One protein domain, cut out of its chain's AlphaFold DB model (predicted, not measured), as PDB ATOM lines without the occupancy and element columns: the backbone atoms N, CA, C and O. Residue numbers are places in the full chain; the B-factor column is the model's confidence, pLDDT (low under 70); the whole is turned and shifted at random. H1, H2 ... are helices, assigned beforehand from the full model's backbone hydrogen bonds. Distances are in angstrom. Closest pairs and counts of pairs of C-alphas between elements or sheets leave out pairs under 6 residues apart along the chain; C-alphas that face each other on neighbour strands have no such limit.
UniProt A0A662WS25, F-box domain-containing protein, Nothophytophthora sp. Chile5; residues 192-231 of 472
ATOM      1  N   LYS A 192      37.299  85.832  51.661       75.88
ATOM      2  CA  LYS A 192      38.237  85.675  52.791       75.88
ATOM      3  C   LYS A 192      39.097  84.407  52.724       75.88
ATOM      4  O   LYS A 192      40.041  84.279  53.506       75.88
ATOM      5  N   LEU A 193      38.830  83.483  51.796       78.88
ATOM      6  CA  LEU A 193      39.673  82.300  51.593       78.88
ATOM      7  C   LEU A 193      41.041  82.691  51.000       78.88
ATOM      8  O   LEU A 193      41.072  83.457  50.036       78.88
ATOM      9  N   PRO A 194      42.170  82.135  51.486       84.12
ATOM     10  CA  PRO A 194      43.478  82.270  50.838       84.12
ATOM     11  C   PRO A 194      43.479  81.724  49.404       84.12
ATOM     12  O   PRO A 194      42.865  80.687  49.147       84.12
ATOM     13  N   ASP A 195      44.235  82.350  48.494       83.06
ATOM     14  CA  ASP A 195      44.250  82.015  47.054       83.06
ATOM     15  C   ASP A 195      44.485  80.520  46.786       83.06
ATOM     16  O   ASP A 195      43.819  79.920  45.951       83.06
ATOM     17  N   LYS A 196      45.368  79.869  47.557       83.12
ATOM     18  CA  LYS A 196      45.637  78.428  47.416       83.12
ATOM     19  C   LYS A 196      44.423  77.539  47.735       83.12
ATOM     20  O   LYS A 196      44.285  76.482  47.132       83.12
ATOM     21  N   LEU A 197      43.564  77.927  48.679       81.94
ATOM     22  CA  LEU A 197      42.330  77.183  48.961       81.94
ATOM     23  C   LEU A 197      41.244  77.510  47.936       81.94
ATOM     24  O   LEU A 197      40.505  76.622  47.531       81.94
ATOM     25  N   LEU A 198      41.201  78.757  47.469       84.00
ATOM     26  CA  LEU A 198      40.275  79.207  46.435       84.00
ATOM     27  C   LEU A 198      40.548  78.518  45.083       84.00
ATOM     28  O   LEU A 198      39.626  77.991  44.470       84.00
ATOM     29  N   MET A 199      41.816  78.395  44.679       83.75
ATOM     30  CA  MET A 199      42.227  77.613  43.504       83.75
ATOM     31  C   MET A 199      41.927  76.116  43.655       83.75
ATOM     32  O   MET A 199      41.527  75.481  42.685       83.75
ATOM     33  N   ASN A 200      42.058  75.548  44.861       84.56
ATOM     34  CA  ASN A 200      41.651  74.161  45.113       84.56
ATOM     35  C   ASN A 200      40.132  73.957  44.966       84.56
ATOM     36  O   ASN A 200      39.721  72.862  44.605       84.56
ATOM     37  N   VAL A 201      39.306  74.974  45.244       82.00
ATOM     38  CA  VAL A 201      37.854  74.945  44.982       82.00
ATOM     39  C   VAL A 201      37.579  75.088  43.484       82.00
ATOM     40  O   VAL A 201      36.839  74.291  42.916       82.00
ATOM     41  N   PHE A 202      38.215  76.059  42.824       86.19
ATOM     42  CA  PHE A 202      38.053  76.304  41.388       86.19
ATOM     43  C   PHE A 202      38.522  75.134  40.512       86.19
ATOM     44  O   PHE A 202      37.992  74.957  39.424       86.19
ATOM     45  N   ALA A 203      39.437  74.286  40.992       85.94
ATOM     46  CA  ALA A 203      39.837  73.051  40.312       85.94
ATOM     47  C   ALA A 203      38.703  72.010  40.152       85.94
ATOM     48  O   ALA A 203      38.873  71.050  39.402       85.94
ATOM     49  N   PHE A 204      37.563  72.187  40.834       84.69
ATOM     50  CA  PHE A 204      36.355  71.361  40.689       84.69
ATOM     51  C   PHE A 204      35.199  72.091  39.976       84.69
ATOM     52  O   PHE A 204      34.082  71.577  39.946       84.69
ATOM     53  N   LEU A 205      35.447  73.280  39.419       85.88
ATOM     54  CA  LEU A 205      34.474  74.089  38.682       85.88
ATOM     55  C   LEU A 205      34.926  74.261  37.225       85.88
ATOM     56  O   LEU A 205      36.122  74.303  36.940       85.88
ATOM     57  N   ASP A 206      33.977  74.394  36.293       85.31
ATOM     58  CA  ASP A 206      34.303  74.779  34.916       85.31
ATOM     59  C   ASP A 206      34.593  76.290  34.818       85.31
ATOM     60  O   ASP A 206      34.281  77.067  35.725       85.31
ATOM     61  N   ALA A 207      35.195  76.729  33.709       82.25
ATOM     62  CA  ALA A 207      35.588  78.130  33.533       82.25
ATOM     63  C   ALA A 207      34.400  79.106  33.654       82.25
ATOM     64  O   ALA A 207      34.553  80.197  34.208       82.25
ATOM     65  N   ASN A 208      33.209  78.695  33.201       83.25
ATOM     66  CA  ASN A 208      31.991  79.495  33.315       83.25
ATOM     67  C   ASN A 208      31.534  79.611  34.773       83.25
ATOM     68  O   ASN A 208      31.221  80.711  35.220       83.25
ATOM     69  N   SER A 209      31.560  78.515  35.538       84.94
ATOM     70  CA  SER A 209      31.232  78.512  36.968       84.94
ATOM     71  C   SER A 209      32.226  79.329  37.789       84.94
ATOM     72  O   SER A 209      31.807  80.072  38.673       84.94
ATOM     73  N   VAL A 210      33.530  79.257  37.493       85.19
ATOM     74  CA  VAL A 210      34.547  80.104  38.148       85.19
ATOM     75  C   VAL A 210      34.274  81.584  37.866       85.19
ATOM     76  O   VAL A 210      34.278  82.392  38.797       85.19
ATOM     77  N   PHE A 211      33.976  81.940  36.612       85.12
ATOM     78  CA  PHE A 211      33.623  83.309  36.237       85.12
ATOM     79  C   PHE A 211      32.334  83.775  36.934       85.12
ATOM     80  O   PHE A 211      32.343  84.818  37.585       85.12
ATOM     81  N   ALA A 212      31.267  82.972  36.892       84.38
ATOM     82  CA  ALA A 212      29.978  83.256  37.521       84.38
ATOM     83  C   ALA A 212      30.093  83.442  39.042       84.38
ATOM     84  O   ALA A 212      29.657  84.461  39.575       84.38
ATOM     85  N   VAL A 213      30.758  82.515  39.740       83.62
ATOM     86  CA  VAL A 213      31.063  82.641  41.176       83.62
ATOM     87  C   VAL A 213      31.849  83.924  41.445       83.62
ATOM     88  O   VAL A 213      31.517  84.659  42.374       83.62
ATOM     89  N   SER A 214      32.848  84.246  40.616       85.06
ATOM     90  CA  SER A 214      33.649  85.462  40.788       85.06
ATOM     91  C   SER A 214      32.866  86.756  40.551       85.06
ATOM     92  O   SER A 214      33.125  87.742  41.237       85.06
ATOM     93  N   ALA A 215      31.862  86.743  39.671       84.44
ATOM     94  CA  ALA A 215      30.994  87.887  39.405       84.44
ATOM     95  C   ALA A 215      30.091  88.259  40.600       84.44
ATOM     96  O   ALA A 215      29.667  89.409  40.693       84.44
ATOM     97  N   THR A 216      29.835  87.333  41.537       83.25
ATOM     98  CA  THR A 216      29.005  87.603  42.732       83.25
ATOM     99  C   THR A 216      29.627  88.597  43.720       83.25
ATOM    100  O   THR A 216      28.912  89.177  44.537       83.25
ATOM    101  N   ASP A 217      30.947  88.805  43.670       81.75
ATOM    102  CA  ASP A 217      31.673  89.674  44.594       81.75
ATOM    103  C   ASP A 217      32.821  90.383  43.859       81.75
ATOM    104  O   ASP A 217      33.763  89.765  43.365       81.75
ATOM    105  N   ARG A 218      32.776  91.718  43.808       80.50
ATOM    106  CA  ARG A 218      33.762  92.534  43.082       80.50
ATOM    107  C   ARG A 218      35.198  92.349  43.596       80.50
ATOM    108  O   ARG A 218      36.138  92.505  42.814       80.50
ATOM    109  N   ALA A 219      35.385  92.018  44.876       82.00
ATOM    110  CA  ALA A 219      36.702  91.703  45.424       82.00
ATOM    111  C   ALA A 219      37.180  90.314  44.969       82.00
ATOM    112  O   ALA A 219      38.364  90.134  44.670       82.00
ATOM    113  N   LEU A 220      36.258  89.354  44.851       83.38
ATOM    114  CA  LEU A 220      36.533  88.023  44.314       83.38
ATOM    115  C   LEU A 220      36.887  88.098  42.822       83.38
ATOM    116  O   LEU A 220      37.954  87.618  42.449       83.38
ATOM    117  N   MET A 221      36.087  88.786  41.999       84.25
ATOM    118  CA  MET A 221      36.362  89.065  40.578       84.25
ATOM    119  C   MET A 221      37.779  89.623  40.357       84.25
ATOM    120  O   MET A 221      38.524  89.133  39.510       84.25
ATOM    121  N   GLY A 222      38.189  90.613  41.160       80.88
ATOM    122  CA  GLY A 222      39.535  91.194  41.089       80.88
ATOM    123  C   GLY A 222      40.651  90.190  41.408       80.88
ATOM    124  O   GLY A 222      41.680  90.180  40.731       80.88
ATOM    125  N   ARG A 223      40.437  89.307  42.392       85.50
ATOM    126  CA  ARG A 223      41.381  88.232  42.741       85.50
ATOM    127  C   ARG A 223      41.430  87.132  41.682       85.50
ATOM    128  O   ARG A 223      42.520  86.680  41.353       85.50
ATOM    129  N   VAL A 224      40.294  86.740  41.104       85.31
ATOM    130  CA  VAL A 224      40.238  85.778  39.989       85.31
ATOM    131  C   VAL A 224      40.999  86.322  38.779       85.31
ATOM    132  O   VAL A 224      41.884  85.640  38.267       85.31
ATOM    133  N   ASN A 225      40.780  87.583  38.406       84.56
ATOM    134  CA  ASN A 225      41.528  88.230  37.324       84.56
ATOM    135  C   ASN A 225      43.046  88.259  37.583       84.56
ATOM    136  O   ASN A 225      43.821  88.100  36.643       84.56
ATOM    137  N   ALA A 226      43.487  88.407  38.837       82.81
ATOM    138  CA  ALA A 226      44.904  88.317  39.195       82.81
ATOM    139  C   ALA A 226      45.449  86.873  39.140       82.81
ATOM    140  O   ALA A 226      46.531  86.653  38.600       82.81
ATOM    141  N   MET A 227      44.707  85.881  39.649       81.12
ATOM    142  CA  MET A 227      45.124  84.468  39.649       81.12
ATOM    143  C   MET A 227      45.208  83.867  38.239       81.12
ATOM    144  O   MET A 227      46.097  83.059  37.979       81.12
ATOM    145  N   PHE A 228      44.325  84.284  37.327       81.31
ATOM    146  CA  PHE A 228      44.307  83.846  35.924       81.31
ATOM    147  C   PHE A 228      45.040  84.809  34.967       81.31
ATOM    148  O   PHE A 228      44.904  84.697  33.752       81.31
ATOM    149  N   GLY A 229      45.838  85.753  35.486       70.44
ATOM    150  CA  GLY A 229      46.746  86.581  34.677       70.44
ATOM    151  C   GLY A 229      46.087  87.660  33.805       70.44
ATOM    152  O   GLY A 229      46.767  88.270  32.985       70.44
ATOM    153  N   MET A 230      44.796  87.947  33.998       70.69
ATOM    154  CA  MET A 230      44.080  89.044  33.325       70.69
ATOM    155  C   MET A 230      44.349  90.426  33.955       70.69
ATOM    156  O   MET A 230      43.794  91.433  33.516       70.69
ATOM    157  N   ALA A 231      45.207  90.495  34.977       50.25
ATOM    158  CA  ALA A 231      45.753  91.726  35.542       50.25
ATOM    159  C   ALA A 231      47.291  91.715  35.472       50.25
ATOM    160  O   ALA A 231      47.921  90.666  35.600       50.25
TER     161      ALA A 231
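What this domain is: This is residues 192 to 231 of the 472 residues of the protein "F-box domain-containing protein" of Nothophytophthora sp. Chile5 (UniProt A0A662WS25). Three short helices are set as a triangle round an open middle: H2 and H3 form a helical hairpin, and H1 makes the third side, near both but touching neither. The printed part has 40 residues, with the helices H1, H2, H3 in chain order and no named strand; the class is all helix. It is compact, with a radius of gyration of the C-alphas of 9.2 A, and rounded, spanning 22 by 21 by 19 A.

How they stand to each other: H1, residues 195 to 202, and H2, residues 207 to 215, are close but not clearly touching; their closest C-alphas, Phe 202 and Val 210, are 6.1 A apart. They run opposite ways at a steep tilt of 56 degrees. H2 touches H3, residues 218 to 227, in a hairpin, opposite ways at a steep tilt of 40 degrees; the closest C-alphas, Ser 214 and Met 221, are 4.5 A apart. H1 and H3 are close but not clearly touching, about perpendicular at 85 degrees; their closest C-alphas, Asp 195 and Met 227, are 7.8 A apart. In H1, H2 and H3 every O i to N i+4 pair is within hydrogen-bond range.

Where its parts are: H1 begins at C-alpha 195 (44.250, 82.015, 47.054) and is 10.2 A long. H2 is 12.3 A long. H3, 14.4 A, ends at C-alpha 227 (45.124, 84.468, 39.649).

The domain as a whole: The C-alphas farthest apart, Phe 204 and Ala 231, are 23.0 A apart. The printed part has no cut, and both links are tight. Residue 231 has pLDDT under 70.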